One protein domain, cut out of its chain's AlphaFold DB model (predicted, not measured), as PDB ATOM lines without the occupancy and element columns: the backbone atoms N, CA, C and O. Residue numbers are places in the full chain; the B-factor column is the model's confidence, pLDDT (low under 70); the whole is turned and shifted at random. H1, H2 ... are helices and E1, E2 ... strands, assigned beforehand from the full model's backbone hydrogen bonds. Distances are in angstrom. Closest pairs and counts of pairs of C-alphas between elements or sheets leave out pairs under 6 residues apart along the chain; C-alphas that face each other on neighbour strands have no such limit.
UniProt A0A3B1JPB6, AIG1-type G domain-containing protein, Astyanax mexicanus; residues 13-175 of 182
ATOM      1  N   GLY A  13      10.349 -74.130 -25.121       49.38
ATOM      2  CA  GLY A  13       8.988 -74.504 -25.519       49.38
ATOM      3  C   GLY A  13       7.967 -73.964 -24.517       49.38
ATOM      4  O   GLY A  13       8.158 -74.069 -23.311       49.38
ATOM      5  N   LEU A  14       6.870 -73.372 -24.981       53.81
ATOM      6  CA  LEU A  14       5.801 -72.872 -24.115       53.81
ATOM      7  C   LEU A  14       4.630 -73.866 -24.108       53.81
ATOM      8  O   LEU A  14       4.302 -74.457 -25.133       53.81
ATOM      9  N   TYR A  15       3.992 -74.090 -22.959       64.12
ATOM     10  CA  TYR A  15       2.893 -75.054 -22.834       64.12
ATOM     11  C   TYR A  15       1.670 -74.310 -22.331       64.12
ATOM     12  O   TYR A  15       1.668 -73.727 -21.246       64.12
ATOM     13  N   ILE A  16       0.610 -74.329 -23.130       57.25
ATOM     14  CA  ILE A  16      -0.680 -73.774 -22.753       57.25
ATOM     15  C   ILE A  16      -1.520 -74.919 -22.205       57.25
ATOM     16  O   ILE A  16      -1.913 -75.832 -22.936       57.25
ATOM     17  N   GLN A  17      -1.859 -74.850 -20.923       54.16
ATOM     18  CA  GLN A  17      -2.929 -75.665 -20.372       54.16
ATOM     19  C   GLN A  17      -4.232 -74.886 -20.562       54.16
ATOM     20  O   GLN A  17      -4.424 -73.819 -19.985       54.16
ATOM     21  N   ARG A  18      -5.171 -75.386 -21.376       47.44
ATOM     22  CA  ARG A  18      -6.514 -74.789 -21.454       47.44
ATOM     23  C   ARG A  18      -7.577 -75.810 -21.077       47.44
ATOM     24  O   ARG A  18      -7.859 -76.722 -21.840       47.44
ATOM     25  N   LYS A  19      -8.242 -75.562 -19.941       44.22
ATOM     26  CA  LYS A  19      -9.669 -75.185 -19.793       44.22
ATOM     27  C   LYS A  19     -10.176 -75.653 -18.424       44.22
ATOM     28  O   LYS A  19      -9.951 -76.789 -18.021       44.22
ATOM     29  N   ARG A  20     -10.929 -74.770 -17.758       45.62
ATOM     30  CA  ARG A  20     -11.466 -74.834 -16.381       45.62
ATOM     31  C   ARG A  20     -12.157 -76.135 -15.914       45.62
ATOM     32  O   ARG A  20     -12.519 -76.164 -14.753       45.62
ATOM     33  N   ASN A  21     -12.329 -77.176 -16.739       44.59
ATOM     34  CA  ASN A  21     -13.007 -78.432 -16.369       44.59
ATOM     35  C   ASN A  21     -12.408 -79.716 -16.998       44.59
ATOM     36  O   ASN A  21     -12.997 -80.785 -16.863       44.59
ATOM     37  N   THR A  22     -11.252 -79.653 -17.670       52.00
ATOM     38  CA  THR A  22     -10.550 -80.845 -18.188       52.00
ATOM     39  C   THR A  22      -9.052 -80.687 -17.949       52.00
ATOM     40  O   THR A  22      -8.341 -80.150 -18.794       52.00
ATOM     41  N   TRP A  23      -8.560 -81.175 -16.809       58.06
ATOM     42  CA  TRP A  23      -7.147 -81.136 -16.371       58.06
ATOM     43  C   TRP A  23      -6.176 -81.960 -17.237       58.06
ATOM     44  O   TRP A  23      -5.027 -82.187 -16.883       58.06
ATOM     45  N   ASN A  24      -6.648 -82.382 -18.400       75.56
ATOM     46  CA  ASN A  24      -6.169 -83.521 -19.152       75.56
ATOM     47  C   ASN A  24      -5.801 -83.139 -20.589       75.56
ATOM     48  O   ASN A  24      -5.532 -84.023 -21.389       75.56
ATOM     49  N   GLN A  25      -5.848 -81.854 -20.955       82.81
ATOM     50  CA  GLN A  25      -5.527 -81.389 -22.303       82.81
ATOM     51  C   GLN A  25      -4.467 -80.290 -22.272       82.81
ATOM     52  O   GLN A  25      -4.669 -79.230 -21.676       82.81
ATOM     53  N   LEU A  26      -3.352 -80.552 -22.948       84.75
ATOM     54  CA  LEU A  26      -2.205 -79.662 -23.067       84.75
ATOM     55  C   LEU A  26      -2.005 -79.314 -24.541       84.75
ATOM     56  O   LEU A  26      -2.049 -80.195 -25.398       84.75
ATOM     57  N   MET A  27      -1.794 -78.035 -24.834       85.38
ATOM     58  CA  MET A  27      -1.430 -77.549 -26.162       85.38
ATOM     59  C   MET A  27      -0.001 -77.019 -26.113       85.38
ATOM     60  O   MET A  27       0.318 -76.163 -25.288       85.38
ATOM     61  N   LEU A  28       0.856 -77.538 -26.986       84.56
ATOM     62  CA  LEU A  28       2.270 -77.182 -27.028       84.56
ATOM     63  C   LEU A  28       2.450 -76.050 -28.029       84.56
ATOM     64  O   LEU A  28       2.077 -76.207 -29.183       84.56
ATOM     65  N   VAL A  29       3.012 -74.920 -27.606       80.81
ATOM     66  CA  VAL A  29       3.128 -73.698 -28.414       80.81
ATOM     67  C   VAL A  29       4.554 -73.166 -28.371       80.81
ATOM     68  O   VAL A  29       5.246 -73.201 -27.363       80.81
ATOM     69  N   GLY A  30       5.047 -72.680 -29.501       76.62
ATOM     70  CA  GLY A  30       6.416 -72.188 -29.615       76.62
ATOM     71  C   GLY A  30       6.959 -72.351 -31.023       76.62
ATOM     72  O   GLY A  30       6.316 -72.958 -31.887       76.62
ATOM     73  N   LYS A  31       8.153 -71.812 -31.257       74.69
ATOM     74  CA  LYS A  31       8.807 -71.813 -32.570       74.69
ATOM     75  C   LYS A  31       9.127 -73.212 -33.101       74.69
ATOM     76  O   LYS A  31       9.085 -74.213 -32.371       74.69
ATOM     77  N   THR A  32       9.464 -73.293 -34.382       74.94
ATOM     78  CA  THR A  32      10.058 -74.508 -34.946       74.94
ATOM     79  C   THR A  32      11.354 -74.853 -34.216       74.94
ATOM     80  O   THR A  32      12.141 -73.984 -33.842       74.94
ATOM     81  N   GLY A  33      11.553 -76.141 -33.943       73.38
ATOM     82  CA  GLY A  33      12.717 -76.620 -33.203       73.38
ATOM     83  C   GLY A  33      12.635 -76.436 -31.685       73.38
ATOM     84  O   GLY A  33      13.501 -76.938 -30.997       73.38
ATOM     85  N   ALA A  34      11.590 -75.830 -31.115       74.81
ATOM     86  CA  ALA A  34      11.416 -75.673 -29.660       74.81
ATOM     87  C   ALA A  34      11.281 -76.986 -28.846       74.81
ATOM     88  O   ALA A  34      11.035 -76.947 -27.646       74.81
ATOM     89  N   GLY A  35      11.362 -78.157 -29.486       78.00
ATOM     90  CA  GLY A  35      11.226 -79.447 -28.807       78.00
ATOM     91  C   GLY A  35       9.793 -79.812 -28.401       78.00
ATOM     92  O   GLY A  35       9.623 -80.662 -27.531       78.00
ATOM     93  N   LYS A  36       8.769 -79.206 -29.020       83.44
ATOM     94  CA  LYS A  36       7.344 -79.469 -28.731       83.44
ATOM     95  C   LYS A  36       6.985 -80.946 -28.908       83.44
ATOM     96  O   LYS A  36       6.654 -81.613 -27.935       83.44
ATOM     97  N   SER A  37       7.178 -81.491 -30.109       85.44
ATOM     98  CA  SER A  37       6.887 -82.895 -30.432       85.44
ATOM     99  C   SER A  37       7.657 -83.872 -29.536       85.44
ATOM    100  O   SER A  37       7.087 -84.829 -29.019       85.44
ATOM    101  N   ALA A  38       8.939 -83.590 -29.270       83.94
ATOM    102  CA  ALA A  38       9.767 -84.401 -28.374       83.94
ATOM    103  C   ALA A  38       9.232 -84.405 -26.936       83.94
ATOM    104  O   ALA A  38       9.119 -85.457 -26.320       83.94
ATOM    105  N   SER A  39       8.830 -83.247 -26.423       82.69
ATOM    106  CA  SER A  39       8.250 -83.141 -25.084       82.69
ATOM    107  C   SER A  39       6.861 -83.777 -25.007       82.69
ATOM    108  O   SER A  39       6.521 -84.368 -23.990       82.69
ATOM    109  N   GLY A  40       6.061 -83.701 -26.077       86.44
ATOM    110  CA  GLY A  40       4.793 -84.424 -26.184       86.44
ATOM    111  C   GLY A  40       4.986 -85.936 -26.072       86.44
ATOM    112  O   GLY A  40       4.240 -86.591 -25.348       86.44
ATOM    113  N   ASN A  41       6.033 -86.467 -26.710       86.69
ATOM    114  CA  ASN A  41       6.431 -87.870 -26.581       86.69
ATOM    115  C   ASN A  41       6.884 -88.218 -25.161       86.69
ATOM    116  O   ASN A  41       6.507 -89.263 -24.636       86.69
ATOM    117  N   THR A  42       7.650 -87.327 -24.523       82.25
ATOM    118  CA  THR A  42       8.046 -87.478 -23.117       82.25
ATOM    119  C   THR A  42       6.822 -87.537 -22.204       82.25
ATOM    120  O   THR A  42       6.708 -88.468 -21.417       82.25
ATOM    121  N   ILE A  43       5.869 -86.607 -22.341       81.50
ATOM    122  CA  ILE A  43       4.658 -86.553 -21.501       81.50
ATOM    123  C   ILE A  43       3.757 -87.776 -21.719       81.50
ATOM    124  O   ILE A  43       3.141 -88.258 -20.773       81.50
ATOM    125  N   LEU A  44       3.648 -88.269 -22.955       86.81
ATOM    126  CA  LEU A  44       2.845 -89.453 -23.275       86.81
ATOM    127  C   LEU A  44       3.588 -90.770 -23.015       86.81
ATOM    128  O   LEU A  44       2.993 -91.834 -23.171       86.81
ATOM    129  N   GLU A  45       4.867 -90.735 -22.646       86.06
ATOM    130  CA  GLU A  45       5.708 -91.923 -22.459       86.06
ATOM    131  C   GLU A  45       5.707 -92.851 -23.694       86.06
ATOM    132  O   GLU A  45       5.653 -94.078 -23.582       86.06
ATOM    133  N   GLU A  46       5.675 -92.272 -24.899       87.06
ATOM    134  CA  GLU A  46       5.739 -92.988 -26.181       87.06
ATOM    135  C   GLU A  46       6.130 -92.076 -27.346       87.06
ATOM    136  O   GLU A  46       6.019 -90.857 -27.274       87.06
ATOM    137  N   GLU A  47       6.528 -92.670 -28.468       88.69
ATOM    138  CA  GLU A  47       6.834 -91.952 -29.709       88.69
ATOM    139  C   GLU A  47       5.546 -91.616 -30.493       88.69
ATOM    140  O   GLU A  47       5.304 -92.129 -31.583       88.69
ATOM    141  N   ALA A  48       4.681 -90.775 -29.912       89.81
ATOM    142  CA  ALA A  48       3.371 -90.404 -30.468       89.81
ATOM    143  C   ALA A  48       3.441 -89.403 -31.639       89.81
ATOM    144  O   ALA A  48       2.575 -89.414 -32.520       89.81
ATOM    145  N   PHE A  49       4.451 -88.533 -31.621       88.75
ATOM    146  CA  PHE A  49       4.728 -87.471 -32.583       88.75
ATOM    147  C   PHE A  49       6.076 -87.711 -33.263       88.75
ATOM    148  O   PHE A  49       7.039 -88.165 -32.636       88.75
ATOM    149  N   ARG A  50       6.179 -87.357 -34.546       84.31
ATOM    150  CA  ARG A  50       7.442 -87.446 -35.284       84.31
ATOM    151  C   ARG A  50       8.419 -86.384 -34.777       84.31
ATOM    152  O   ARG A  50       8.087 -85.204 -34.716       84.31
ATOM    153  N   VAL A  51       9.646 -86.798 -34.470       81.06
ATOM    154  CA  VAL A  51      10.745 -85.902 -34.086       81.06
ATOM    155  C   VAL A  51      11.874 -86.083 -35.087       81.06
ATOM    156  O   VAL A  51      12.351 -87.195 -35.290       81.06
ATOM    157  N   GLU A  52      12.309 -84.998 -35.717       74.62
ATOM    158  CA  GLU A  52      13.429 -85.020 -36.654       74.62
ATOM    159  C   GLU A  52      14.211 -83.709 -36.563       74.62
ATOM    160  O   GLU A  52      13.631 -82.625 -36.460       74.62
ATOM    161  N   ALA A  53      15.541 -83.809 -36.579       67.44
ATOM    162  CA  ALA A  53      16.419 -82.651 -36.628       67.44
ATOM    163  C   ALA A  53      16.416 -82.085 -38.054       67.44
ATOM    164  O   ALA A  53      17.206 -82.495 -38.900       67.44
ATOM    165  N   SER A  54      15.504 -81.151 -38.316       63.16
ATOM    166  CA  SER A  54      15.357 -80.487 -39.611       63.16
ATOM    167  C   SER A  54      15.459 -78.966 -39.451       63.16
ATOM    168  O   SER A  54      14.947 -78.423 -38.470       63.16
ATOM    169  N   PRO A  55      16.090 -78.251 -40.403       52.53
ATOM    170  CA  PRO A  55      16.056 -76.789 -40.443       52.53
ATOM    171  C   PRO A  55      14.672 -76.234 -40.826       52.53
ATOM    172  O   PRO A  55      14.437 -75.040 -40.661       52.53
ATOM    173  N   ALA A  56      13.766 -77.074 -41.336       60.56
ATOM    174  CA  ALA A  56      12.383 -76.726 -41.654       60.56
ATOM    175  C   ALA A  56      11.407 -77.387 -40.667       60.56
ATOM    176  O   ALA A  56      11.714 -78.433 -40.091       60.56
ATOM    177  N   SER A  57      10.211 -76.806 -40.500       63.50
ATOM    178  CA  SER A  57       9.180 -77.404 -39.644       63.50
ATOM    179  C   SER A  57       8.767 -78.774 -40.176       63.50
ATOM    180  O   SER A  57       8.315 -78.902 -41.314       63.50
ATOM    181  N   VAL A  58       8.931 -79.796 -39.337       65.62
ATOM    182  CA  VAL A  58       8.502 -81.174 -39.619       65.62
ATOM    183  C   VAL A  58       6.992 -81.302 -39.408       65.62
ATOM    184  O   VAL A  58       6.305 -81.936 -40.203       65.62
ATOM    185  N   THR A  59       6.474 -80.639 -38.374       64.75
ATOM    186  CA  THR A  59       5.043 -80.537 -38.077       64.75
ATOM    187  C   THR A  59       4.433 -79.423 -38.929       64.75
ATOM    188  O   THR A  59       4.752 -78.247 -38.729       64.75
ATOM    189  N   GLN A  60       3.596 -79.787 -39.905       72.62
ATOM    190  CA  GLN A  60       2.918 -78.835 -40.803       72.62
ATOM    191  C   GLN A  60       1.490 -78.506 -40.354       72.62
ATOM    192  O   GLN A  60       1.039 -77.381 -40.549       72.62
ATOM    193  N   ASP A  61       0.830 -79.443 -39.672       76.44
ATOM    194  CA  ASP A  61      -0.527 -79.311 -39.143       76.44
ATOM    195  C   ASP A  61      -0.556 -79.596 -37.637       76.44
ATOM    196  O   ASP A  61       0.345 -80.232 -37.091       76.44
ATOM    197  N   CYS A  62      -1.604 -79.142 -36.946       82.38
ATOM    198  CA  CYS A  62      -1.809 -79.504 -35.544       82.38
ATOM    199  C   CYS A  62      -2.122 -81.002 -35.408       82.38
ATOM    200  O   CYS A  62      -3.085 -81.496 -35.995       82.38
ATOM    201  N   GLU A  63      -1.382 -81.703 -34.551       88.56
ATOM    202  CA  GLU A  63      -1.593 -83.120 -34.257       88.56
ATOM    203  C   GLU A  63      -2.129 -83.310 -32.837       88.56
ATOM    204  O   GLU A  63      -1.633 -82.720 -31.880       88.56
ATOM    205  N   LYS A  64      -3.134 -84.175 -32.673       90.62
ATOM    206  CA  LYS A  64      -3.724 -84.499 -31.368       90.62
ATOM    207  C   LYS A  64      -3.495 -85.968 -31.033       90.62
ATOM    208  O   LYS A  64      -3.909 -86.844 -31.792       90.62
ATOM    209  N   LYS A  65      -2.911 -86.236 -29.866       92.75
ATOM    210  CA  LYS A  65      -2.662 -87.586 -29.336       92.75
ATOM    211  C   LYS A  65      -3.207 -87.704 -27.921       92.75
ATOM    212  O   LYS A  65      -3.324 -86.706 -27.209       92.75
ATOM    213  N   ASN A  66      -3.603 -88.909 -27.530       91.44
ATOM    214  CA  ASN A  66      -4.238 -89.171 -26.246       91.44
ATOM    215  C   ASN A  66      -3.761 -90.508 -25.675       91.44
ATOM    216  O   ASN A  66      -3.743 -91.495 -26.407       91.44
ATOM    217  N   LYS A  67      -3.408 -90.532 -24.387       90.06
ATOM    218  CA  LYS A  67      -2.966 -91.736 -23.679       90.06
ATOM    219  C   LYS A  67      -3.262 -91.643 -22.188       90.06
ATOM    220  O   LYS A  67      -3.238 -90.563 -21.605       90.06
ATOM    221  N   VAL A  68      -3.506 -92.791 -21.563       88.81
ATOM    222  CA  VAL A  68      -3.564 -92.899 -20.104       88.81
ATOM    223  C   VAL A  68      -2.142 -93.004 -19.554       88.81
ATOM    224  O   VAL A  68      -1.443 -93.966 -19.861       88.81
ATOM    225  N   VAL A  69      -1.748 -92.036 -18.730       83.19
ATOM    226  CA  VAL A  69      -0.468 -91.978 -18.009       83.19
ATOM    227  C   VAL A  69      -0.800 -91.869 -16.523       83.19
ATOM    228  O   VAL A  69      -1.637 -91.047 -16.146       83.19
ATOM    229  N   ASP A  70      -0.243 -92.746 -15.685       82.69
ATOM    230  CA  ASP A  70      -0.544 -92.818 -14.243       82.69
ATOM    231  C   ASP A  70      -2.053 -92.816 -13.911       82.69
ATOM    232  O   ASP A  70      -2.534 -92.152 -12.991       82.69
ATOM    233  N   GLY A  71      -2.846 -93.539 -14.710       83.38
ATOM    234  CA  GLY A  71      -4.302 -93.633 -14.542       83.38
ATOM    235  C   GLY A  71      -5.084 -92.373 -14.940       83.38
ATOM    236  O   GLY A  71      -6.311 -92.355 -14.821       83.38
ATOM    237  N   ARG A  72      -4.417 -91.329 -15.449       82.94
ATOM    238  CA  ARG A  72      -5.042 -90.098 -15.950       82.94
ATOM    239  C   ARG A  72      -5.027 -90.088 -17.469       82.94
ATOM    240  O   ARG A  72      -4.003 -90.332 -18.092       82.94
ATOM    241  N   ASN A  73      -6.163 -89.773 -18.079       86.12
ATOM    242  CA  ASN A  73      -6.232 -89.657 -19.528       86.12
ATOM    243  C   ASN A  73      -5.640 -88.315 -19.989       86.12
ATOM    244  O   ASN A  73      -6.303 -87.302 -19.820       86.12
ATOM    245  N   ILE A  74      -4.443 -88.291 -20.573       86.50
ATOM    246  CA  ILE A  74      -3.753 -87.081 -21.039       86.50
ATOM    247  C   ILE A  74      -3.918 -86.932 -22.553       86.50
ATOM    248  O   ILE A  74      -3.755 -87.873 -23.320       86.50
ATOM    249  N   THR A  75      -4.245 -85.727 -23.001       88.25
ATOM    250  CA  THR A  75      -4.339 -85.313 -24.400       88.25
ATOM    251  C   THR A  75      -3.285 -84.255 -24.677       88.25
ATOM    252  O   THR A  75      -3.309 -83.194 -24.053       88.25
ATOM    253  N   ILE A  76      -2.425 -84.501 -25.657       87.69
ATOM    254  CA  ILE A  76      -1.455 -83.528 -26.156       87.69
ATOM    255  C   ILE A  76      -1.900 -83.048 -27.534       87.69
ATOM    256  O   ILE A  76      -2.242 -83.857 -28.397       87.69
ATOM    257  N   ILE A  77      -1.914 -81.733 -27.726       87.62
ATOM    258  CA  ILE A  77      -2.024 -81.083 -29.030       87.62
ATOM    259  C   ILE A  77      -0.650 -80.496 -29.353       87.62
ATOM    260  O   ILE A  77      -0.264 -79.495 -28.748       87.62
ATOM    261  N   ASP A  78       0.072 -81.113 -30.284       85.81
ATOM    262  CA  ASP A  78       1.285 -80.539 -30.867       85.81
ATOM    263  C   ASP A  78       0.894 -79.579 -31.994       85.81
ATOM    264  O   ASP A  78      -0.013 -79.865 -32.779       85.81
ATOM    265  N   THR A  79       1.547 -78.422 -32.056       80.31
ATOM    266  CA  THR A  79       1.265 -77.398 -33.068       80.31
ATOM    267  C   THR A  79       2.482 -77.177 -33.963       80.31
ATOM    268  O   THR A  79       3.620 -77.374 -33.527       80.31
ATOM    269  N   PRO A  80       2.295 -76.658 -35.185       78.69
ATOM    270  CA  PRO A  80       3.391 -76.103 -35.974       78.69
ATOM    271  C   PRO A  80       4.146 -74.986 -35.227       78.69
ATOM    272  O   PRO A  80       3.735 -74.530 -34.153       78.69
ATOM    273  N   GLY A  81       5.279 -74.546 -35.778       73.00
ATOM    274  CA  GLY A  81       6.027 -73.387 -35.281       73.00
ATOM    275  C   GLY A  81       5.184 -72.109 -35.283       73.00
ATOM    276  O   GLY A  81       5.052 -71.449 -36.304       73.00
ATOM    277  N   VAL A  82       4.628 -71.740 -34.129       65.81
ATOM    278  CA  VAL A  82       3.579 -70.706 -34.047       65.81
ATOM    279  C   VAL A  82       4.119 -69.302 -34.344       65.81
ATOM    280  O   VAL A  82       3.419 -68.474 -34.916       65.81
ATOM    281  N   MET A  83       5.393 -69.053 -34.025       60.47
ATOM    282  CA  MET A  83       6.072 -67.800 -34.375       60.47
ATOM    283  C   MET A  83       6.393 -67.703 -35.859       60.47
ATOM    284  O   MET A  83       6.288 -66.619 -36.417       60.47
ATOM    285  N   ASP A  84       6.743 -68.820 -36.497       57.22
ATOM    286  CA  ASP A  84       7.022 -68.833 -37.930       57.22
ATOM    287  C   ASP A  84       5.736 -68.480 -38.691       57.22
ATOM    288  O   ASP A  84       5.756 -67.638 -39.576       57.22
ATOM    289  N   THR A  85       4.586 -69.016 -38.266       53.03
ATOM    290  CA  THR A  85       3.279 -68.725 -38.877       53.03
ATOM    291  C   THR A  85       2.720 -67.336 -38.525       53.03
ATOM    292  O   THR A  85       2.118 -66.699 -39.383       53.03
ATOM    293  N   TRP A  86       2.912 -66.837 -37.295       56.25
ATOM    294  CA  TRP A  86       2.444 -65.500 -36.889       56.25
ATOM    295  C   TRP A  86       3.289 -64.381 -37.509       56.25
ATOM    296  O   TRP A  86       2.729 -63.453 -38.084       56.25
ATOM    297  N   LEU A  87       4.624 -64.502 -37.504       51.72
ATOM    298  CA  LEU A  87       5.509 -63.552 -38.191       51.72
ATOM    299  C   LEU A  87       5.293 -63.580 -39.709       51.72
ATOM    300  O   LEU A  87       5.436 -62.554 -40.362       51.72
ATOM    301  N   MET A  88       4.885 -64.716 -40.286       51.47
ATOM    302  CA  MET A  88       4.519 -64.779 -41.704       51.47
ATOM    303  C   MET A  88       3.324 -63.891 -42.089       51.47
ATOM    304  O   MET A  88       3.187 -63.562 -43.264       51.47
ATOM    305  N   SER A  89       2.485 -63.478 -41.132       57.94
ATOM    306  CA  SER A  89       1.330 -62.607 -41.392       57.94
ATOM    307  C   SER A  89       1.654 -61.106 -41.445       57.94
ATOM    308  O   SER A  89       0.821 -60.334 -41.915       57.94
ATOM    309  N   ASP A  90       2.860 -60.700 -41.029       60.19
ATOM    310  CA  ASP A  90       3.323 -59.306 -41.015       60.19
ATOM    311  C   ASP A  90       4.678 -59.192 -41.749       60.19
ATOM    312  O   ASP A  90       5.746 -59.483 -41.202       60.19
ATOM    313  N   GLU A  91       4.634 -58.831 -43.037       54.72
ATOM    314  CA  GLU A  91       5.807 -58.793 -43.928       54.72
ATOM    315  C   GLU A  91       6.889 -57.791 -43.477       54.72
ATOM    316  O   GLU A  91       8.082 -58.046 -43.667       54.72
ATOM    317  N   GLU A  92       6.506 -56.678 -42.845       51.56
ATOM    318  CA  GLU A  92       7.445 -55.654 -42.368       51.56
ATOM    319  C   GLU A  92       8.156 -56.113 -41.088       51.56
ATOM    320  O   GLU A  92       9.370 -55.918 -40.931       51.56
ATOM    321  N   ALA A  93       7.438 -56.825 -40.213       54.62
ATOM    322  CA  ALA A  93       8.004 -57.439 -39.020       54.62
ATOM    323  C   ALA A  93       8.995 -58.571 -39.363       54.62
ATOM    324  O   ALA A  93      10.016 -58.714 -38.683       54.62
ATOM    325  N   GLN A  94       8.777 -59.335 -40.445       56.06
ATOM    326  CA  GLN A  94       9.657 -60.451 -40.837       56.06
ATOM    327  C   GLN A  94      11.115 -60.043 -41.039       56.06
ATOM    328  O   GLN A  94      12.011 -60.731 -40.551       56.06
ATOM    329  N   SER A  95      11.380 -58.964 -41.780       53.34
ATOM    330  CA  SER A  95      12.753 -58.598 -42.161       53.34
ATOM    331  C   SER A  95      13.559 -58.108 -40.956       53.34
ATOM    332  O   SER A  95      14.704 -58.526 -40.750       53.34
ATOM    333  N   ALA A  96      12.930 -57.303 -40.094       55.97
ATOM    334  CA  ALA A  96      13.527 -56.835 -38.848       55.97
ATOM    335  C   ALA A  96      13.731 -57.989 -37.852       55.97
ATOM    336  O   ALA A  96      14.827 -58.147 -37.313       55.97
ATOM    337  N   HIS A  97      12.724 -58.850 -37.662       53.53
ATOM    338  CA  HIS A  97      12.834 -60.004 -36.769       53.53
ATOM    339  C   HIS A  97      13.868 -61.015 -37.242       53.53
ATOM    340  O   HIS A  97      14.653 -61.478 -36.425       53.53
ATOM    341  N   LYS A  98      13.921 -61.327 -38.541       52.44
ATOM    342  CA  LYS A  98      14.902 -62.260 -39.103       52.44
ATOM    343  C   LYS A  98      16.323 -61.743 -38.900       52.44
ATOM    344  O   LYS A  98      17.199 -62.509 -38.516       52.44
ATOM    345  N   CYS A  99      16.557 -60.443 -39.089       49.69
ATOM    346  CA  CYS A  99      17.857 -59.835 -38.799       49.69
ATOM    347  C   CYS A  99      18.224 -59.922 -37.309       49.69
ATOM    348  O   CYS A  99      19.364 -60.246 -36.986       49.69
ATOM    349  N   VAL A 100      17.273 -59.680 -36.403       50.12
ATOM    350  CA  VAL A 100      17.504 -59.704 -34.948       50.12
ATOM    351  C   VAL A 100      17.680 -61.133 -34.408       50.12
ATOM    352  O   VAL A 100      18.611 -61.381 -33.641       50.12
ATOM    353  N   SER A 101      16.861 -62.094 -34.848       46.16
ATOM    354  CA  SER A 101      16.930 -63.500 -34.416       46.16
ATOM    355  C   SER A 101      18.175 -64.227 -34.927       46.16
ATOM    356  O   SER A 101      18.691 -65.121 -34.255       46.16
ATOM    357  N   MET A 102      18.716 -63.808 -36.079       43.72
ATOM    358  CA  MET A 102      20.003 -64.296 -36.588       43.72
ATOM    359  C   MET A 102      21.192 -63.873 -35.710       43.72
ATOM    360  O   MET A 102      22.212 -64.562 -35.712       43.72
ATOM    361  N   ILE A 103      21.077 -62.769 -34.960       43.22
ATOM    362  CA  ILE A 103      22.167 -62.226 -34.136       43.22
ATOM    363  C   ILE A 103      22.084 -62.759 -32.699       43.22
ATOM    364  O   ILE A 103      23.118 -63.117 -32.130       43.22
ATOM    365  N   VAL A 104      20.883 -62.867 -32.116       42.34
ATOM    366  CA  VAL A 104      20.684 -63.417 -30.763       42.34
ATOM    367  C   VAL A 104      19.384 -64.236 -30.699       42.34
ATOM    368  O   VAL A 104      18.309 -63.650 -30.590       42.34
ATOM    369  N   PRO A 105      19.437 -65.583 -30.705       49.78
ATOM    370  CA  PRO A 105      18.305 -66.377 -30.234       49.78
ATOM    371  C   PRO A 105      18.131 -66.100 -28.736       49.78
ATOM    372  O   PRO A 105      19.052 -66.343 -27.953       49.78
ATOM    373  N   GLY A 106      16.991 -65.550 -28.330       51.19
ATOM    374  CA  GLY A 106      16.809 -65.091 -26.956       51.19
ATOM    375  C   GLY A 106      15.412 -64.537 -26.656       51.19
ATOM    376  O   GLY A 106      14.578 -64.521 -27.562       51.19
ATOM    377  N   PRO A 107      15.212 -64.006 -25.427       53.78
ATOM    378  CA  PRO A 107      13.923 -63.734 -24.761       53.78
ATOM    379  C   PRO A 107      12.853 -63.004 -25.587       53.78
ATOM    380  O   PRO A 107      11.663 -63.071 -25.280       53.78
ATOM    381  N   HIS A 108      13.270 -62.267 -26.618       58.53
ATOM    382  CA  HIS A 108      12.386 -61.574 -27.548       58.53
ATOM    383  C   HIS A 108      11.448 -62.517 -28.301       58.53
ATOM    384  O   HIS A 108      10.297 -62.154 -28.546       58.53
ATOM    385  N   GLU A 109      11.919 -63.708 -28.666       61.22
ATOM    386  CA  GLU A 109      11.073 -64.698 -29.321       61.22
ATOM    387  C   GLU A 109       9.998 -65.170 -28.333       61.22
ATOM    388  O   GLU A 109       8.810 -65.134 -28.639       61.22
ATOM    389  N   GLU A 110      10.365 -65.491 -27.096       66.62
ATOM    390  CA  GLU A 110       9.451 -66.039 -26.087       66.62
ATOM    391  C   GLU A 110       8.373 -65.041 -25.645       66.62
ATOM    392  O   GLU A 110       7.217 -65.427 -25.441       66.62
ATOM    393  N   VAL A 111       8.712 -63.750 -25.573       67.56
ATOM    394  CA  VAL A 111       7.734 -62.675 -25.350       67.56
ATOM    395  C   VAL A 111       6.660 -62.672 -26.446       67.56
ATOM    396  O   VAL A 111       5.483 -62.463 -26.146       67.56
ATOM    397  N   ASN A 112       7.020 -62.965 -27.700       72.44
ATOM    398  CA  ASN A 112       6.046 -63.052 -28.790       72.44
ATOM    399  C   ASN A 112       5.115 -64.263 -28.647       72.44
ATOM    400  O   ASN A 112       3.941 -64.157 -28.989       72.44
ATOM    401  N   ALA A 113       5.579 -65.389 -28.090       72.38
ATOM    402  CA  ALA A 113       4.685 -66.517 -27.806       72.38
ATOM    403  C   ALA A 113       3.632 -66.156 -26.752       72.38
ATOM    404  O   ALA A 113       2.467 -66.512 -26.912       72.38
ATOM    405  N   VAL A 114       4.007 -65.428 -25.696       75.62
ATOM    406  CA  VAL A 114       3.039 -64.988 -24.678       75.62
ATOM    407  C   VAL A 114       2.040 -63.987 -25.251       75.62
ATOM    408  O   VAL A 114       0.843 -64.155 -25.025       75.62
ATOM    409  N   LYS A 115       2.491 -63.030 -26.069       77.50
ATOM    410  CA  LYS A 115       1.585 -62.125 -26.794       77.50
ATOM    411  C   LYS A 115       0.611 -62.888 -27.681       77.50
ATOM    412  O   LYS A 115      -0.594 -62.684 -27.582       77.50
ATOM    413  N   TRP A 116       1.110 -63.841 -28.466       78.31
ATOM    414  CA  TRP A 116       0.269 -64.683 -29.311       78.31
ATOM    415  C   TRP A 116      -0.796 -65.429 -28.496       78.31
ATOM    416  O   TRP A 116      -1.957 -65.515 -28.903       78.31
ATOM    417  N   ILE A 117      -0.436 -65.929 -27.308       78.38
ATOM    418  CA  ILE A 117      -1.386 -66.562 -26.386       78.38
ATOM    419  C   ILE A 117      -2.454 -65.573 -25.930       78.38
ATOM    420  O   ILE A 117      -3.635 -65.911 -25.953       78.38
ATOM    421  N   GLN A 118      -2.060 -64.375 -25.511       81.19
ATOM    422  CA  GLN A 118      -2.994 -63.343 -25.059       81.19
ATOM    423  C   GLN A 118      -3.959 -62.943 -26.181       81.19
ATOM    424  O   GLN A 118      -5.168 -62.902 -25.955       81.19
ATOM    425  N   GLU A 119      -3.451 -62.751 -27.399       81.12
ATOM    426  CA  GLU A 119      -4.237 -62.374 -28.578       81.12
ATOM    427  C   GLU A 119      -5.242 -63.461 -28.991       81.12
ATOM    428  O   GLU A 119      -6.391 -63.156 -29.306       81.12
ATOM    429  N   ASN A 120      -4.849 -64.740 -28.951       77.31
ATOM    430  CA  ASN A 120      -5.679 -65.842 -29.459       77.31
ATOM    431  C   ASN A 120      -6.548 -66.513 -28.382       77.31
ATOM    432  O   ASN A 120      -7.615 -67.060 -28.671       77.31
ATOM    433  N   PHE A 121      -6.104 -66.504 -27.123       77.75
ATOM    434  CA  PHE A 121      -6.754 -67.215 -26.014       77.75
ATOM    435  C   PHE A 121      -7.287 -66.282 -24.920       77.75
ATOM    436  O   PHE A 121      -8.027 -66.749 -24.041       77.75
ATOM    437  N   GLY A 122      -6.989 -64.986 -25.022       81.25
ATOM    438  CA  GLY A 122      -7.355 -63.931 -24.086       81.25
ATOM    439  C   GLY A 122      -6.296 -63.713 -23.009       81.25
ATOM    440  O   GLY A 122      -5.586 -64.634 -22.617       81.25
ATOM    441  N   GLU A 123      -6.259 -62.505 -22.447       83.50
ATOM    442  CA  GLU A 123      -5.311 -62.091 -21.397       83.50
ATOM    443  C   GLU A 123      -5.248 -63.046 -20.197       83.50
ATOM    444  O   GLU A 123      -4.202 -63.273 -19.607       83.50
ATOM    445  N   VAL A 124      -6.372 -63.667 -19.833       83.25
ATOM    446  CA  VAL A 124      -6.436 -64.591 -18.690       83.25
ATOM    447  C   VAL A 124      -5.775 -65.943 -19.005       83.25
ATOM    448  O   VAL A 124      -5.486 -66.705 -18.087       83.25
ATOM    449  N   ALA A 125      -5.517 -66.267 -20.277       81.00
ATOM    450  CA  ALA A 125      -4.928 -67.545 -20.676       81.00
ATOM    451  C   ALA A 125      -3.514 -67.744 -20.122       81.00
ATOM    452  O   ALA A 125      -3.180 -68.865 -19.751       81.00
ATOM    453  N   VAL A 126      -2.731 -66.670 -19.961       82.00
ATOM    454  CA  VAL A 126      -1.372 -66.735 -19.387       82.00
ATOM    455  C   VAL A 126      -1.368 -67.260 -17.947       82.00
ATOM    456  O   VAL A 126      -0.409 -67.903 -17.517       82.00
ATOM    457  N   LYS A 127      -2.490 -67.101 -17.224       80.38
ATOM    458  CA  LYS A 127      -2.696 -67.667 -15.879       80.38
ATOM    459  C   LYS A 127      -2.801 -69.193 -15.861       80.38
ATOM    460  O   LYS A 127      -2.758 -69.805 -14.801       80.38
ATOM    461  N   PHE A 128      -2.955 -69.810 -17.025       78.56
ATOM    462  CA  PHE A 128      -2.985 -71.258 -17.204       78.56
ATOM    463  C   PHE A 128      -1.823 -71.738 -18.090       78.56
ATOM    464  O   PHE A 128      -1.796 -72.882 -18.527       78.56
ATOM    465  N   THR A 129      -0.849 -70.872 -18.367       80.56
ATOM    466  CA  THR A 129       0.347 -71.215 -19.140       80.56
ATOM    467  C   THR A 129       1.478 -71.620 -18.199       80.56
ATOM    468  O   THR A 129       1.652 -71.029 -17.130       80.56
ATOM    469  N   MET A 130       2.248 -72.629 -18.606       84.75
ATOM    470  CA  MET A 130       3.492 -73.057 -17.967       84.75
ATOM    471  C   MET A 130       4.628 -72.976 -18.990       84.75
ATOM    472  O   MET A 130       4.489 -73.421 -20.130       84.75
ATOM    473  N   ILE A 131       5.766 -72.422 -18.583       82.69
ATOM    474  CA  ILE A 131       6.969 -72.377 -19.422       82.69
ATOM    475  C   ILE A 131       7.714 -73.701 -19.290       82.69
ATOM    476  O   ILE A 131       7.969 -74.153 -18.176       82.69
ATOM    477  N   LEU A 132       8.101 -74.316 -20.403       79.94
ATOM    478  CA  LEU A 132       8.964 -75.487 -20.370       79.94
ATOM    479  C   LEU A 132      10.347 -75.154 -20.920       79.94
ATOM    480  O   LEU A 132      10.560 -74.822 -22.088       79.94
ATOM    481  N   PHE A 133      11.319 -75.336 -20.051       78.06
ATOM    482  CA  PHE A 133      12.721 -75.261 -20.384       78.06
ATOM    483  C   PHE A 133      13.171 -76.609 -20.950       78.06
ATOM    484  O   PHE A 133      13.275 -77.583 -20.213       78.06
ATOM    485  N   THR A 134      13.417 -76.687 -22.257       74.75
ATOM    486  CA  THR A 134      13.987 -77.889 -22.885       74.75
ATOM    487  C   THR A 134      15.512 -77.822 -22.911       74.75
ATOM    488  O   THR A 134      16.086 -76.735 -22.902       74.75
ATOM    489  N   GLY A 135      16.180 -78.976 -22.961       71.81
ATOM    490  CA  GLY A 135      17.645 -79.033 -22.950       71.81
ATOM    491  C   GLY A 135      18.234 -78.806 -21.557       71.81
ATOM    492  O   GLY A 135      19.281 -78.176 -21.417       71.81
ATOM    493  N   GLY A 136      17.541 -79.268 -20.509       69.75
ATOM    494  CA  GLY A 136      18.002 -79.143 -19.123       69.75
ATOM    495  C   GLY A 136      19.383 -79.761 -18.865       69.75
ATOM    496  O   GLY A 136      20.093 -79.321 -17.961       69.75
ATOM    497  N   ASP A 137      19.813 -80.710 -19.696       71.62
ATOM    498  CA  ASP A 137      21.162 -81.281 -19.706       71.62
ATOM    499  C   ASP A 137      22.259 -80.223 -19.928       71.62
ATOM    500  O   ASP A 137      23.343 -80.314 -19.345       71.62
ATOM    501  N   LEU A 138      21.954 -79.154 -20.671       71.62
ATOM    502  CA  LEU A 138      22.866 -78.037 -20.931       71.62
ATOM    503  C   LEU A 138      23.049 -77.104 -19.726       71.62
ATOM    504  O   LEU A 138      23.915 -76.229 -19.750       71.62
ATOM    505  N   LEU A 139      22.264 -77.265 -18.655       70.38
ATOM    506  CA  LEU A 139      22.440 -76.475 -17.435       70.38
ATOM    507  C   LEU A 139      23.685 -76.897 -16.637       70.38
ATOM    508  O   LEU A 139      24.016 -76.225 -15.663       70.38
ATOM    509  N   GLU A 140      24.390 -77.973 -17.013       72.19
ATOM    510  CA  GLU A 140      25.608 -78.452 -16.331       72.19
ATOM    511  C   GLU A 140      25.416 -78.596 -14.804       72.19
ATOM    512  O   GLU A 140      26.287 -78.236 -14.010       72.19
ATOM    513  N   ARG A 141      24.245 -79.089 -14.373       73.19
ATOM    514  CA  ARG A 141      23.827 -79.199 -12.955       73.19
ATOM    515  C   ARG A 141      23.627 -77.867 -12.217       73.19
ATOM    516  O   ARG A 141      23.486 -77.860 -10.993       73.19
ATOM    517  N   LYS A 142      23.604 -76.732 -12.918       77.06
ATOM    518  CA  LYS A 142      23.229 -75.441 -12.327       77.06
ATOM    519  C   LYS A 142      21.708 -75.393 -12.131       77.06
ATOM    520  O   LYS A 142      20.968 -75.884 -12.981       77.06
ATOM    521  N   PRO A 143      21.222 -74.777 -11.040       83.06
ATOM    522  CA  PRO A 143      19.793 -74.591 -10.839       83.06
ATOM    523  C   PRO A 143      19.219 -73.678 -11.928       83.06
ATOM    524  O   PRO A 143      19.780 -72.614 -12.208       83.06
ATOM    525  N   ILE A 144      18.071 -74.057 -12.496       82.81
ATOM    526  CA  ILE A 144      17.348 -73.263 -13.502       82.81
ATOM    527  C   ILE A 144      17.038 -71.845 -13.007       82.81
ATOM    528  O   ILE A 144      17.066 -70.900 -13.783       82.81
ATOM    529  N   GLN A 145      16.846 -71.653 -11.701       85.94
ATOM    530  CA  GLN A 145      16.602 -70.338 -11.106       85.94
ATOM    531  C   GLN A 145      17.764 -69.373 -11.356       85.94
ATOM    532  O   GLN A 145      17.530 -68.206 -11.646       85.94
ATOM    533  N   LYS A 146      19.011 -69.865 -11.311       84.19
ATOM    534  CA  LYS A 146      20.191 -69.048 -11.629       84.19
ATOM    535  C   LYS A 146      20.217 -68.673 -13.107       84.19
ATOM    536  O   LYS A 146      20.704 -67.605 -13.457       84.19
ATOM    537  N   PHE A 147      19.728 -69.557 -13.970       81.81
ATOM    538  CA  PHE A 147      19.597 -69.263 -15.389       81.81
ATOM    539  C   PHE A 147      18.536 -68.177 -15.629       81.81
ATOM    540  O   PHE A 147      18.836 -67.187 -16.290       81.81
ATOM    541  N   ILE A 148      17.352 -68.312 -15.019       83.25
ATOM    542  CA  ILE A 148      16.257 -67.329 -15.091       83.25
ATOM    543  C   ILE A 148      16.718 -65.957 -14.585       83.25
ATOM    544  O   ILE A 148      16.528 -64.960 -15.275       83.25
ATOM    545  N   SER A 149      17.408 -65.902 -13.440       85.44
ATOM    546  CA  SER A 149      17.851 -64.638 -12.834       85.44
ATOM    547  C   SER A 149      18.888 -63.864 -13.654       85.44
ATOM    548  O   SER A 149      19.170 -62.711 -13.344       85.44
ATOM    549  N   ASN A 150      19.490 -64.484 -14.675       82.25
ATOM    550  CA  ASN A 150      20.473 -63.821 -15.533       82.25
ATOM    551  C   ASN A 150      19.829 -62.961 -16.638       82.25
ATOM    552  O   ASN A 150      20.558 -62.265 -17.341       82.25
ATOM    553  N   SER A 151      18.502 -63.004 -16.814       79.12
ATOM    554  CA  SER A 151      17.773 -62.178 -17.785       79.12
ATOM    555  C   SER A 151      16.506 -61.608 -17.156       79.12
ATOM    556  O   SER A 151      15.629 -62.342 -16.704       79.12
ATOM    557  N   VAL A 152      16.395 -60.279 -17.166       82.25
ATOM    558  CA  VAL A 152      15.206 -59.564 -16.680       82.25
ATOM    559  C   VAL A 152      13.989 -59.920 -17.532       82.25
ATOM    560  O   VAL A 152      12.894 -60.104 -17.011       82.25
ATOM    561  N   GLU A 153      14.179 -60.071 -18.839       79.06
ATOM    562  CA  GLU A 153      13.131 -60.467 -19.775       79.06
ATOM    563  C   GLU A 153      12.596 -61.866 -19.454       79.06
ATOM    564  O   GLU A 153      11.383 -62.073 -19.427       79.06
ATOM    565  N   LEU A 154      13.489 -62.814 -19.160       78.44
ATOM    566  CA  LEU A 154      13.106 -64.176 -18.803       78.44
ATOM    567  C   LEU A 154      12.433 -64.245 -17.428       78.44
ATOM    568  O   LEU A 154      11.457 -64.975 -17.256       78.44
ATOM    569  N   GLN A 155      12.918 -63.462 -16.465       85.50
ATOM    570  CA  GLN A 155      12.272 -63.307 -15.164       85.50
ATOM    571  C   GLN A 155      10.837 -62.784 -15.336       85.50
ATOM    572  O   GLN A 155       9.898 -63.414 -14.857       85.50
ATOM    573  N   ASN A 156      10.647 -61.718 -16.119       85.31
ATOM    574  CA  ASN A 156       9.327 -61.150 -16.412       85.31
ATOM    575  C   ASN A 156       8.398 -62.149 -17.119       85.31
ATOM    576  O   ASN A 156       7.197 -62.185 -16.844       85.31
ATOM    577  N   LEU A 157       8.935 -62.966 -18.029       81.19
ATOM    578  CA  LEU A 157       8.180 -64.018 -18.709       81.19
ATOM    579  C   LEU A 157       7.644 -65.051 -17.705       81.19
ATOM    580  O   LEU A 157       6.459 -65.398 -17.734       81.19
ATOM    581  N   VAL A 158       8.507 -65.514 -16.796       84.69
ATOM    582  CA  VAL A 158       8.151 -66.449 -15.719       84.69
ATOM    583  C   VAL A 158       7.128 -65.832 -14.770       84.69
ATOM    584  O   VAL A 158       6.143 -66.489 -14.430       84.69
ATOM    585  N   ASP A 159       7.303 -64.566 -14.405       88.50
ATOM    586  CA  ASP A 159       6.392 -63.850 -13.512       88.50
ATOM    587  C   ASP A 159       5.012 -63.635 -14.162       88.50
ATOM    588  O   ASP A 159       3.984 -63.796 -13.504       88.50
ATOM    589  N   THR A 160       4.963 -63.385 -15.478       84.75
ATOM    590  CA  THR A 160       3.711 -63.309 -16.263       84.75
ATOM    591  C   THR A 160       2.946 -64.634 -16.231       84.75
ATOM    592  O   THR A 160       1.715 -64.658 -16.200       84.75
ATOM    593  N   CYS A 161       3.676 -65.749 -16.174       82.44
ATOM    594  CA  CYS A 161       3.124 -67.089 -15.989       82.44
ATOM    595  C   CYS A 161       2.985 -67.472 -14.499       82.44
ATOM    596  O   CYS A 161       2.936 -68.657 -14.181       82.44
ATOM    597  N   GLU A 162       2.925 -66.498 -13.582       87.81
ATOM    598  CA  GLU A 162       2.804 -66.666 -12.120       87.81
ATOM    599  C   GLU A 162       3.814 -67.677 -11.533       87.81
ATOM    600  O   GLU A 162       3.491 -68.481 -10.657       87.81
ATOM    601  N   GLY A 163       5.045 -67.678 -12.051       86.69
ATOM    602  CA  GLY A 163       6.114 -68.564 -11.594       86.69
ATOM    603  C   GLY A 163       6.004 -70.012 -12.080       86.69
ATOM    604  O   GLY A 163       6.795 -70.853 -11.650       86.69
ATOM    605  N   ARG A 164       5.053 -70.339 -12.967       84.69
ATOM    606  CA  ARG A 164       4.876 -71.700 -13.494       84.69
ATOM    607  C   ARG A 164       5.899 -72.010 -14.576       84.69
ATOM    608  O   ARG A 164       5.766 -71.581 -15.723       84.69
ATOM    609  N   TYR A 165       6.867 -72.846 -14.230       84.69
ATOM    610  CA  TYR A 165       7.759 -73.453 -15.202       84.69
ATOM    611  C   TYR A 165       8.175 -74.869 -14.811       84.69
ATOM    612  O   TYR A 165       8.087 -75.268 -13.649       84.69
ATOM    613  N   HIS A 166       8.668 -75.611 -15.794       80.12
ATOM    614  CA  HIS A 166       9.292 -76.913 -15.612       80.12
ATOM    615  C   HIS A 166      10.512 -77.045 -16.528       80.12
ATOM    616  O   HIS A 166      10.643 -76.298 -17.495       80.12
ATOM    617  N   VAL A 167      11.420 -77.968 -16.219       77.81
ATOM    618  CA  VAL A 167      12.618 -78.230 -17.023       77.81
ATOM    619  C   VAL A 167      12.542 -79.670 -17.502       77.81
ATOM    620  O   VAL A 167      12.390 -80.555 -16.675       77.81
ATOM    621  N   PHE A 168      12.641 -79.897 -18.810       74.50
ATOM    622  CA  PHE A 168      12.796 -81.231 -19.380       74.50
ATOM    623  C   PHE A 168      14.220 -81.461 -19.862       74.50
ATOM    624  O   PHE A 168      14.788 -80.692 -20.650       74.50
ATOM    625  N   ASN A 169      14.754 -82.604 -19.448       70.38
ATOM    626  CA  ASN A 169      15.850 -83.254 -20.130       70.38
ATOM    627  C   ASN A 169      15.295 -84.229 -21.180       70.38
ATOM    628  O   ASN A 169      14.894 -85.343 -20.869       70.38
ATOM    629  N   ASN A 170      15.307 -83.824 -22.450       60.75
ATOM    630  CA  ASN A 170      14.786 -84.656 -23.541       60.75
ATOM    631  C   ASN A 170      15.651 -85.902 -23.831       60.75
ATOM    632  O   ASN A 170      15.251 -86.739 -24.640       60.75
ATOM    633  N   TYR A 171      16.813 -86.040 -23.181       58.19
ATOM    634  CA  TYR A 171      17.683 -87.215 -23.267       58.19
ATOM    635  C   TYR A 171      17.562 -88.156 -22.065       58.19
ATOM    636  O   TYR A 171      18.044 -89.286 -22.139       58.19
ATOM    637  N   ASP A 172      16.913 -87.728 -20.979       58.12
ATOM    638  CA  ASP A 172      16.747 -88.538 -19.775       58.12
ATOM    639  C   ASP A 172      15.271 -88.880 -19.557       58.12
ATOM    640  O   ASP A 172      14.448 -88.044 -19.191       58.12
ATOM    641  N   ARG A 173      14.931 -90.151 -19.786       52.25
ATOM    642  CA  ARG A 173      13.565 -90.673 -19.630       52.25
ATOM    643  C   ARG A 173      13.167 -90.893 -18.159       52.25
ATOM    644  O   ARG A 173      12.078 -91.396 -17.915       52.25
ATOM    645  N   THR A 174      14.021 -90.574 -17.179       51.62
ATOM    646  CA  THR A 174      13.788 -90.917 -15.760       51.62
ATOM    647  C   THR A 174      13.130 -89.823 -14.906       51.62
ATOM    648  O   THR A 174      12.694 -90.117 -13.793       51.62
ATOM    649  N   GLU A 175      12.949 -88.592 -15.405       49.91
ATOM    650  CA  GLU A 175      12.358 -87.480 -14.621       49.91
ATOM    651  C   GLU A 175      10.816 -87.539 -14.461       49.91
ATOM    652  O   GLU A 175      10.209 -86.694 -13.791       49.91
TER     653      GLU A 175
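AT A GLANCE: This is residues 13 to 175 of the 182 residues of the protein "AIG1-type G domain-containing protein" of Astyanax mexicanus (UniProt A0A3B1JPB6). A strongly twisted six-stranded sheet curls round H1 on one face, while H4 and H8 cover part of the other, making three layers, a sheet with helices on both faces. The hairpin E3 and E4 reaches toward one end of the longest axis; H2 and H3 lie at the other end, beyond the sheet, where residues 88 to 93 stick out. The printed part has 163 residues, with eight named helices and six named strands in the order E1 E2 H1 E3 E4 H2 H3 H4 H5 E5 H6 H7 H8 E6. The sheet is mixed, in the order E3 E4 E2 E1 E5 E6, and the class is mixed, helices and strands. The whole is compact, with a radius of gyration of the C-alphas of 15.7 A and spans of 47 by 36 by 34 A.

IN THESE COORDINATES: Find C-alpha 13 at (8.988, -74.504, -25.519), where E1, residues 13 to 17, begins. Next come E2, 25 to 29, and H1, 36 to 44. E3, 63 to 69, is 18.5 A long and E4, 72 to 78, 18.8 A. After H2, 82 to 87, look for H3, 91 to 103, 19.4 A long, and H4, 108 to 121, 20.0 A long, from C-alpha 108 at (12.386, -61.574, -27.548). H5, 123 to 128, leads to E5, 129 to 134, then H6, 136 to 139, H7, 144 to 148, and H8, 152 to 160. E6, 165 to 168, ends at C-alpha 168, (12.796, -81.231, -19.380).

HOW THE PARTS SIT: In the hairpin E1 and E2, N 14 and O 29 are 2.9 A apart; antiparallel E1 and E5 have N 15 and O 130 at 2.9 A. The hairpin E3 and E4 has N 65 and O 76 at 2.9 A, and parallel E4 and E2 have N 28 and O 77 at 2.9 A. E5, H6 H7 H8 and E6 form a strand-helix-strand unit, two parallel neighbour strands with helices between; N 166 and O 131 are 2.9 A apart. H1 is on the sheet, its Ser 37 C-alpha 6.1 A from that of Asp 78. H4, the hub, touches H8 at a shallow tilt of 21 degrees, the same way, with residues 108 to 114 alone; the closest C-alphas, Val 111 and Leu 157, are 6.8 A apart. It touches H2, about perpendicular at 83 degrees, closest at C-alphas 83 and 113, 6.8 A. With residues 114 to 118 alone it touches H5, closest at C-alphas 118 and 125, 6.4 A. H3 is close to H2 but not clearly touching, at 5.8 A between C-alphas 87 and 94. H5 and H6 only graze the sheet; H7 is only just not on it, with 4 pairs of C-alphas within 10 A. Every O i to N i+4 pair is within hydrogen-bond range in H1, H2, H4, H7 and H8, but 6 of 9 in H3 and 0 of 2 in H5, where 2 of 3 O i to N i+3 pairs are; H6 is too short for an O i to N i+4 pair.

THE WHOLE: The two C-alphas farthest apart, Gly 71 and Glu 92, are 48.5 A apart. The printed part has no cut, and its long link is H1 to E3, residues 45 to 62. Mean pLDDT of the printed part is 72.7; look for values under 70 at residues 13 to 23, 53 to 59, 82 to 111, 136 and 170 to 175.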